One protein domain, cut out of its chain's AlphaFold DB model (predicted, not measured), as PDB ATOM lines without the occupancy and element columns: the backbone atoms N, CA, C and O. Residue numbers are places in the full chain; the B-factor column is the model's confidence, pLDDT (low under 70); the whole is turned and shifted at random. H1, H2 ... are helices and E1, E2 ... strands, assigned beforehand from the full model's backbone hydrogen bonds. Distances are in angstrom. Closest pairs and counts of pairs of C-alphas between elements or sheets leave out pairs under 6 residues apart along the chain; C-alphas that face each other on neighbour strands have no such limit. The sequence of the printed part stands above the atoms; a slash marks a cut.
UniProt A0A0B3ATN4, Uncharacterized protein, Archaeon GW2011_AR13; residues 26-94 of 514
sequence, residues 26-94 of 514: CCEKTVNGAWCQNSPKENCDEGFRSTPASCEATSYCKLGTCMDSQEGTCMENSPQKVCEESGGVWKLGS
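This is residues 26 to 94 of the 514 residues of an uncharacterized protein of Archaeon GW2011_AR13 (UniProt A0A0B3ATN4). Two small lobes sit end to end along one long axis: the first is a hairpin of E1 and E2 with loops around it, and the second is a three-stranded sheet with the short helix H1 packed on one face. The long link of residues 40 to 62, with no named element, winds by the first hairpin and leads into the second lobe. The 69 printed residues have five named strands and one named helix, in the order E1 E2 E3 E4 H1 E5; the sheets, E1 - E2 and E4 - E3 - E5, are antiparallel. The class is mixed, helices and strands, though under half of the residues are in named elements. The whole is compact, with a radius of gyration of the C-alphas of 12.3 A, yet elongated, spanning 38 by 20 by 13 A.

E1, residues 26 to 29, and E2, residues 35 to 39, form a hairpin, with N 36 and O 28 2.9 A apart, within hydrogen-bond range. Residues 26 to 27 of E1 also pair, antiparallel, with residues 50 to 51. E3, residues 63 to 67, and E4, residues 74 to 79, form a second hairpin, with N 75 and O 66 at 2.8 A. E5, residues 89 to 91, is antiparallel to E3 at 141 degrees, with N 89 and O 67 at 2.8 A. H1, residues 80 to 85, is on this sheet at a height over the sheet of 7.9 A. It is over E5 and only just not over E3, with 4 and 2 of its C-alphas falling on them, and runs along the strands, at 0 degrees to E5 on the local plane. Its closest C-alphas to E3 are Cys 83 and Cys 66, 5.5 A apart. E4, H1 and E5 are a split strand-helix-strand unit, two strands of one sheet that are not neighbours, with a helix between them along the chain and E3 between them in the sheet, and its crossover is right-handed. E2 comes closest to E4 at the C-alphas of Cys 36 and Pro 79, 7.1 A apart, while E2 and E3 are apart. In H1 every O i to N i+4 pair is within hydrogen-bond range.

E1 begins at C-alpha 26, (109.304, 161.481, 156.194). E2 is 10.7 A long from first to last C-alpha. E3 and E4 are 12.7 A each. H1 begins at C-alpha 80, (102.411, 151.414, 162.805), and E5 ends at C-alpha 91, (100.802, 149.096, 170.024).

The two C-alphas farthest apart, those of Glu 42 and Gly 72, are 37.7 A from each other. The printed part has no cut. The link from E2 to E3, 23 residues, is long. The mean pLDDT of the printed part is 85.7, and no printed residue is under 70.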
ATOM      1  N   CYS A  26     109.652 162.870 155.968       90.94
ATOM      2  CA  CYS A  26     109.304 161.481 156.194       90.94
ATOM      3  C   CYS A  26     108.397 161.046 155.049       90.94
ATOM      4  O   CYS A  26     107.330 161.637 154.861       90.94
ATOM      5  N   CYS A  27     108.806 160.022 154.308       90.25
ATOM      6  CA  CYS A  27     107.920 159.288 153.421       90.25
ATOM      7  C   CYS A  27     107.314 158.118 154.208       90.25
ATOM      8  O   CYS A  27     108.059 157.262 154.689       90.25
ATOM      9  N   GLU A  28     105.980 158.036 154.308       85.81
ATOM     10  CA  GLU A  28     105.293 156.828 154.801       85.81
ATOM     11  C   GLU A  28     105.721 155.624 153.956       85.81
ATOM     12  O   GLU A  28     106.130 154.602 154.502       85.81
ATOM     13  N   LYS A  29     105.775 155.810 152.632       86.38
ATOM     14  CA  LYS A  29     106.377 154.882 151.677       86.38
ATOM     15  C   LYS A  29     107.175 155.637 150.618       86.38
ATOM     16  O   LYS A  29     106.771 156.712 150.176       86.38
ATOM     17  N   THR A  30     108.311 155.083 150.218       87.06
ATOM     18  CA  THR A  30     109.116 155.582 149.095       87.06
ATOM     19  C   THR A  30     108.735 154.887 147.791       87.06
ATOM     20  O   THR A  30     108.266 153.750 147.805       87.06
ATOM     21  N   VAL A  31     109.032 155.517 146.651       88.50
ATOM     22  CA  VAL A  31     108.847 154.934 145.305       88.50
ATOM     23  C   VAL A  31     109.614 153.617 145.094       88.50
ATOM     24  O   VAL A  31     109.246 152.814 144.244       88.50
ATOM     25  N   ASN A  32     110.650 153.363 145.903       82.94
ATOM     26  CA  ASN A  32     111.428 152.119 145.909       82.94
ATOM     27  C   ASN A  32     110.851 151.043 146.856       82.94
ATOM     28  O   ASN A  32     111.477 150.007 147.065       82.94
ATOM     29  N   GLY A  33     109.687 151.285 147.468       78.88
ATOM     30  CA  GLY A  33     108.996 150.344 148.354       78.88
ATOM     31  C   GLY A  33     109.478 150.314 149.808       78.88
ATOM     32  O   GLY A  33     108.869 149.616 150.617       78.88
ATOM     33  N   ALA A  34     110.517 151.076 150.173       77.81
ATOM     34  CA  ALA A  34     110.938 151.216 151.568       77.81
ATOM     35  C   ALA A  34     109.936 152.080 152.349       77.81
ATOM     36  O   ALA A  34     109.515 153.134 151.861       77.81
ATOM     37  N   TRP A  35     109.570 151.637 153.550       82.38
ATOM     38  CA  TRP A  35     108.604 152.298 154.429       82.38
ATOM     39  C   TRP A  35     109.295 153.179 155.466       82.38
ATOM     40  O   TRP A  35     110.370 152.839 155.952       82.38
ATOM     41  N   CYS A  36     108.632 154.267 155.856       83.12
ATOM     42  CA  CYS A  36     109.026 155.118 156.976       83.12
ATOM     43  C   CYS A  36     110.470 155.623 156.908       83.12
ATOM     44  O   CYS A  36     111.220 155.582 157.887       83.12
ATOM     45  N   GLN A  37     110.842 156.133 155.735       84.62
ATOM     46  CA  GLN A  37     112.189 156.605 155.451       84.62
ATOM     47  C   GLN A  37     112.241 158.131 155.337       84.62
ATOM     48  O   GLN A  37     111.459 158.752 154.615       84.62
ATOM     49  N   ASN A  38     113.216 158.725 156.025       85.25
ATOM     50  CA  ASN A  38     113.620 160.113 155.828       85.25
ATOM     51  C   ASN A  38     114.276 160.251 154.442       85.25
ATOM     52  O   ASN A  38     115.282 159.592 154.173       85.25
ATOM     53  N   SER A  39     113.690 161.052 153.551       89.00
ATOM     54  CA  SER A  39     114.092 161.167 152.145       89.00
ATOM     55  C   SER A  39     113.591 162.488 151.519       89.00
ATOM     56  O   SER A  39     112.640 163.079 152.033       89.00
ATOM     57  N   PRO A  40     114.177 162.974 150.405       90.25
ATOM     58  CA  PRO A  40     113.575 164.030 149.586       90.25
ATOM     59  C   PRO A  40     112.143 163.688 149.154       90.25
ATOM     60  O   PRO A  40     111.809 162.509 148.979       90.25
ATOM     61  N   LYS A  41     111.305 164.716 148.978       89.50
ATOM     62  CA  LYS A  41     109.862 164.579 148.717       89.50
ATOM     63  C   LYS A  41     109.570 163.811 147.428       89.50
ATOM     64  O   LYS A  41     108.599 163.071 147.356       89.50
ATOM     65  N   GLU A  42     110.432 163.979 146.436       90.38
ATOM     66  CA  GLU A  42     110.363 163.406 145.090       90.38
ATOM     67  C   GLU A  42     110.495 161.875 145.102       90.38
ATOM     68  O   GLU A  42     110.085 161.207 144.159       90.38
ATOM     69  N   ASN A  43     111.050 161.321 146.183       91.31
ATOM     70  CA  ASN A  43     111.175 159.884 146.401       91.31
ATOM     71  C   ASN A  43     110.030 159.312 147.255       91.31
ATOM     72  O   ASN A  43     110.001 158.097 147.462       91.31
ATOM     73  N   CYS A  44     109.125 160.139 147.789       90.31
ATOM     74  CA  CYS A  44     107.921 159.659 148.466       90.31
ATOM     75  C   CYS A  44     106.889 159.211 147.422       90.31
ATOM     76  O   CYS A  44     106.690 159.882 146.414       90.31
ATOM     77  N   ASP A  45     106.216 158.091 147.671       89.88
ATOM     78  CA  ASP A  45     105.127 157.609 146.820       89.88
ATOM     79  C   ASP A  45     103.895 158.527 146.974       89.88
ATOM     80  O   ASP A  45     103.436 158.774 148.093       89.88
ATOM     81  N   GLU A  46     103.362 159.050 145.862       88.62
ATOM     82  CA  GLU A  46     102.227 159.990 145.856       88.62
ATOM     83  C   GLU A  46     100.923 159.386 146.411       88.62
ATOM     84  O   GLU A  46     100.027 160.128 146.817       88.62
ATOM     85  N   GLY A  47     100.808 158.053 146.459       87.81
ATOM     86  CA  GLY A  47      99.678 157.351 147.070       87.81
ATOM     87  C   GLY A  47      99.700 157.326 148.603       87.81
ATOM     88  O   GLY A  47      98.709 156.921 149.215       87.81
ATOM     89  N   PHE A  48     100.802 157.751 149.230       88.38
ATOM     90  CA  PHE A  48     101.044 157.640 150.669       88.38
ATOM     91  C   PHE A  48     101.344 159.001 151.314       88.38
ATOM     92  O   PHE A  48     101.558 160.022 150.658       88.38
ATOM     93  N   ARG A  49     101.326 159.051 152.649       87.62
ATOM     94  CA  ARG A  49     101.575 160.285 153.400       87.62
ATOM     95  C   ARG A  49     103.044 160.684 153.312       87.62
ATOM     96  O   ARG A  49     103.952 159.862 153.411       87.62
ATOM     97  N   SER A  50     103.278 161.987 153.232       90.00
ATOM     98  CA  SER A  50     104.590 162.573 153.483       90.00
ATOM     99  C   SER A  50     104.454 163.848 154.307       90.00
ATOM    100  O   SER A  50     103.435 164.540 154.245       90.00
ATOM    101  N   THR A  51     105.461 164.157 155.122       89.00
ATOM    102  CA  THR A  51     105.495 165.392 155.922       89.00
ATOM    103  C   THR A  51     106.928 165.909 156.055       89.00
ATOM    104  O   THR A  51     107.835 165.086 156.176       89.00
ATOM    105  N   PRO A  52     107.169 167.234 156.074       89.88
ATOM    106  CA  PRO A  52     108.502 167.812 156.269       89.88
ATOM    107  C   PRO A  52     108.931 167.756 157.752       89.88
ATOM    108  O   PRO A  52     109.057 168.779 158.422       89.88
ATOM    109  N   ALA A  53     109.094 166.544 158.282       86.94
ATOM    110  CA  ALA A  53     109.620 166.240 159.613       86.94
ATOM    111  C   ALA A  53     110.287 164.853 159.598       86.94
ATOM    112  O   ALA A  53     110.045 164.071 158.680       86.94
ATOM    113  N   SER A  54     111.084 164.519 160.619       84.62
ATOM    114  CA  SER A  54     111.652 163.171 160.754       84.62
ATOM    115  C   SER A  54     110.563 162.122 161.004       84.62
ATOM    116  O   SER A  54     109.578 162.398 161.691       84.62
ATOM    117  N   CYS A  55     110.742 160.899 160.495       82.81
ATOM    118  CA  CYS A  55     109.752 159.828 160.652       82.81
ATOM    119  C   CYS A  55     109.414 159.501 162.113       82.81
ATOM    120  O   CYS A  55     108.241 159.301 162.427       82.81
ATOM    121  N   GLU A  56     110.403 159.573 163.007       77.88
ATOM    122  CA  GLU A  56     110.258 159.437 164.466       77.88
ATOM    123  C   GLU A  56     109.260 160.438 165.079       77.88
ATOM    124  O   GLU A  56     108.587 160.131 166.062       77.88
ATOM    125  N   ALA A  57     109.134 161.635 164.492       80.12
ATOM    126  CA  ALA A  57     108.220 162.683 164.945       80.12
ATOM    127  C   ALA A  57     106.797 162.555 164.361       80.12
ATOM    128  O   ALA A  57     105.894 163.294 164.761       80.12
ATOM    129  N   THR A  58     106.572 161.639 163.415       82.00
ATOM    130  CA  THR A  58     105.256 161.428 162.787       82.00
ATOM    131  C   THR A  58     104.402 160.439 163.576       82.00
ATOM    132  O   THR A  58     104.912 159.661 164.375       82.00
ATOM    133  N   SER A  59     103.084 160.440 163.365       75.06
ATOM    134  CA  SER A  59     102.190 159.432 163.957       75.06
ATOM    135  C   SER A  59     102.199 158.099 163.205       75.06
ATOM    136  O   SER A  59     102.109 157.057 163.838       75.06
ATOM    137  N   TYR A  60     102.323 158.121 161.876       75.56
ATOM    138  CA  TYR A  60     102.199 156.934 161.018       75.56
ATOM    139  C   TYR A  60     103.480 156.086 160.935       75.56
ATOM    140  O   TYR A  60     103.399 154.891 160.653       75.56
ATOM    141  N   CYS A  61     104.637 156.676 161.252       80.12
ATOM    142  CA  CYS A  61     105.928 155.989 161.338       80.12
ATOM    143  C   CYS A  61     106.483 155.885 162.763       80.12
ATOM    144  O   CYS A  61     107.690 155.727 162.948       80.12
ATOM    145  N   LYS A  62     105.614 155.928 163.783       80.75
ATOM    146  CA  LYS A  62     106.032 155.543 165.135       80.75
ATOM    147  C   LYS A  62     106.435 154.079 165.151       80.75
ATOM    148  O   LYS A  62     105.701 153.225 164.650       80.75
ATOM    149  N   LEU A  63     107.586 153.818 165.758       81.81
ATOM    150  CA  LEU A  63     108.025 152.475 166.095       81.81
ATOM    151  C   LEU A  63     107.325 152.021 167.376       81.81
ATOM    152  O   LEU A  63     107.067 152.813 168.284       81.81
ATOM    153  N   GLY A  64     106.986 150.742 167.411       87.50
ATOM    154  CA  GLY A  64     106.306 150.078 168.513       87.50
ATOM    155  C   GLY A  64     106.245 148.586 168.229       87.50
ATOM    156  O   GLY A  64     106.967 148.082 167.365       87.50
ATOM    157  N   THR A  65     105.368 147.878 168.923       92.38
ATOM    158  CA  THR A  65     105.236 146.431 168.778       92.38
ATOM    159  C   THR A  65     104.048 146.091 167.888       92.38
ATOM    160  O   THR A  65     102.909 146.481 168.159       92.38
ATOM    161  N   CYS A  66     104.311 145.351 166.813       91.62
ATOM    162  CA  CYS A  66     103.276 144.755 165.980       91.62
ATOM    163  C   CYS A  66     102.908 143.369 166.500       91.62
ATOM    164  O   CYS A  66     103.786 142.524 166.651       91.62
ATOM    165  N   MET A  67     101.622 143.122 166.741       92.44
ATOM    166  CA  MET A  67     101.113 141.830 167.194       92.44
ATOM    167  C   MET A  67     100.354 141.143 166.063       92.44
ATOM    168  O   MET A  67      99.321 141.643 165.613       92.44
ATOM    169  N   ASP A  68     100.815 139.973 165.643       87.12
ATOM    170  CA  ASP A  68     100.029 139.106 164.775       87.12
ATOM    171  C   ASP A  68      98.976 138.373 165.621       87.12
ATOM    172  O   ASP A  68      99.296 137.551 166.484       87.12
ATOM    173  N   SER A  69      97.702 138.686 165.383       81.19
ATOM    174  CA  SER A  69      96.581 138.089 166.118       81.19
ATOM    175  C   SER A  69      96.267 136.639 165.717       81.19
ATOM    176  O   SER A  69      95.565 135.955 166.461       81.19
ATOM    177  N   GLN A  70      96.801 136.160 164.588       81.56
ATOM    178  CA  GLN A  70      96.611 134.806 164.060       81.56
ATOM    179  C   GLN A  70      97.820 133.902 164.332       81.56
ATOM    180  O   GLN A  70      97.655 132.739 164.698       81.56
ATOM    181  N   GLU A  71      99.044 134.400 164.145       82.50
ATOM    182  CA  GLU A  71     100.283 133.673 164.453       82.50
ATOM    183  C   GLU A  71     100.630 133.733 165.943       82.50
ATOM    184  O   GLU A  71     101.255 132.801 166.450       82.50
ATOM    185  N   GLY A  72     100.239 134.802 166.647       85.44
ATOM    186  CA  GLY A  72     100.628 135.070 168.032       85.44
ATOM    187  C   GLY A  72     102.047 135.621 168.195       85.44
ATOM    188  O   GLY A  72     102.604 135.546 169.288       85.44
ATOM    189  N   THR A  73     102.665 136.131 167.133       87.38
ATOM    190  CA  THR A  73     104.017 136.710 167.168       87.38
ATOM    191  C   THR A  73     103.980 138.200 167.488       87.38
ATOM    192  O   THR A  73     103.101 138.915 167.010       87.38
ATOM    193  N   CYS A  74     104.969 138.682 168.244       90.38
ATOM    194  CA  CYS A  74     105.173 140.106 168.497       90.38
ATOM    195  C   CYS A  74     106.494 140.571 167.879       90.38
ATOM    196  O   CYS A  74     107.543 139.988 168.141       90.38
ATOM    197  N   MET A  75     106.430 141.609 167.046       88.75
ATOM    198  CA  MET A  75     107.571 142.195 166.345       88.75
ATOM    199  C   MET A  75     107.792 143.620 166.849       88.75
ATOM    200  O   MET A  75     107.046 144.538 166.498       88.75
ATOM    201  N   GLU A  76     108.809 143.809 167.684       87.19
ATOM    202  CA  GLU A  76     109.240 145.134 168.133       87.19
ATOM    203  C   GLU A  76     109.784 145.984 166.978       87.19
ATOM    204  O   GLU A  76     110.101 145.475 165.903       87.19
ATOM    205  N   ASN A  77     109.921 147.292 167.212       81.31
ATOM    206  CA  ASN A  77     110.440 148.262 166.243       81.31
ATOM    207  C   ASN A  77     109.696 148.256 164.891       81.31
ATOM    208  O   ASN A  77     110.235 148.669 163.865       81.31
ATOM    209  N   SER A  78     108.434 147.828 164.894       84.56
ATOM    210  CA  SER A  78     107.564 147.830 163.723       84.56
ATOM    211  C   SER A  78     106.918 149.207 163.546       84.56
ATOM    212  O   SER A  78     106.319 149.712 164.504       84.56
ATOM    213  N   PRO A  79     106.956 149.814 162.345       82.12
ATOM    214  CA  PRO A  79     106.162 151.002 162.048       82.12
ATOM    215  C   PRO A  79     104.661 150.695 162.088       82.12
ATOM    216  O   PRO A  79     104.227 149.663 161.564       82.12
ATOM    217  N   GLN A  80     103.860 151.607 162.650       83.62
ATOM    218  CA  GLN A  80     102.411 151.414 162.805       83.62
ATOM    219  C   GLN A  80     101.720 150.977 161.505       83.62
ATOM    220  O   GLN A  80     101.021 149.963 161.491       83.62
ATOM    221  N   LYS A  81     101.945 151.700 160.399       78.94
ATOM    222  CA  LYS A  81     101.235 151.431 159.143       78.94
ATOM    223  C   LYS A  81     101.575 150.066 158.529       78.94
ATOM    224  O   LYS A  81     100.678 149.383 158.043       78.94
ATOM    225  N   VAL A  82     102.842 149.651 158.610       81.12
ATOM    226  CA  VAL A  82     103.325 148.352 158.100       81.12
ATOM    227  C   VAL A  82     102.664 147.194 158.849       81.12
ATOM    228  O   VAL A  82     102.271 146.201 158.237       81.12
ATOM    229  N   CYS A  83     102.484 147.341 160.164       85.44
ATOM    230  CA  CYS A  83     101.763 146.367 160.974       85.44
ATOM    231  C   CYS A  83     100.291 146.243 160.557       85.44
ATOM    232  O   CYS A  83      99.814 145.140 160.295       85.44
ATOM    233  N   GLU A  84      99.593 147.378 160.449       87.00
ATOM    234  CA  GLU A  84      98.170 147.426 160.092       87.00
ATOM    235  C   GLU A  84      97.896 146.867 158.685       87.00
ATOM    236  O   GLU A  84      96.908 146.163 158.491       87.00
ATOM    237  N   GLU A  85      98.763 147.139 157.700       82.12
ATOM    238  CA  GLU A  85      98.638 146.562 156.349       82.12
ATOM    239  C   GLU A  85      98.918 145.057 156.305       82.12
ATOM    240  O   GLU A  85      98.328 144.352 155.489       82.12
ATOM    241  N   SER A  86      99.750 144.551 157.217       77.88
ATOM    242  CA  SER A  86     100.012 143.113 157.367       77.88
ATOM    243  C   SER A  86      98.898 142.374 158.130       77.88
ATOM    244  O   SER A  86      99.045 141.195 158.434       77.88
ATOM    245  N   GLY A  87      97.794 143.050 158.481       82.62
ATOM    246  CA  GLY A  87      96.705 142.488 159.293       82.62
ATOM    247  C   GLY A  87      97.022 142.374 160.792       82.62
ATOM    248  O   GLY A  87      96.249 141.777 161.544       82.62
ATOM    249  N   GLY A  88      98.145 142.943 161.237       87.44
ATOM    250  CA  GLY A  88      98.565 142.969 162.632       87.44
ATOM    251  C   GLY A  88      97.916 144.097 163.438       87.44
ATOM    252  O   GLY A  88      97.458 145.112 162.907       87.44
ATOM    253  N   VAL A  89      97.911 143.938 164.760       91.62
ATOM    254  CA  VAL A  89      97.462 144.954 165.717       91.62
ATOM    255  C   VAL A  89      98.685 145.648 166.305       91.62
ATOM    256  O   VAL A  89      99.466 145.034 167.029       91.62
ATOM    257  N   TRP A  90      98.850 146.938 166.023       91.75
ATOM    258  CA  TRP A  90      99.984 147.713 166.522       91.75
ATOM    259  C   TRP A  90      99.730 148.324 167.908       91.75
ATOM    260  O   TRP A  90      98.615 148.754 168.227       91.75
ATOM    261  N   LYS A  91     100.783 148.405 168.728       91.44
ATOM    262  CA  LYS A  91     100.802 149.096 170.024       91.44
ATOM    263  C   LYS A  91     102.088 149.904 170.198       91.44
ATOM    264  O   LYS A  91     103.161 149.492 169.770       91.44
ATOM    265  N   LEU A  92     101.963 151.040 170.880       88.62
ATOM    266  CA  LEU A  92     103.098 151.825 171.360       88.62
ATOM    267  C   LEU A  92     103.661 151.165 172.629       88.62
ATOM    268  O   LEU A  92     102.873 150.833 173.514       88.62
ATOM    269  N   GLY A  93     104.984 151.018 172.702       86.50
ATOM    270  CA  GLY A  93     105.694 150.303 173.772       86.50
ATOM    271  C   GLY A  93     106.495 149.107 173.246       86.50
ATOM    272  O   GLY A  93     106.302 148.679 172.097       86.50
ATOM    273  N   SER A  94     107.404 148.592 174.071       88.31
ATOM    274  CA  SER A  94     108.129 147.337 173.821       88.31
ATOM    275  C   SER A  94     107.254 146.115 174.130       88.31
ATOM    276  O   SER A  94     106.165 146.231 174.699       88.31
TER     277      SER A  94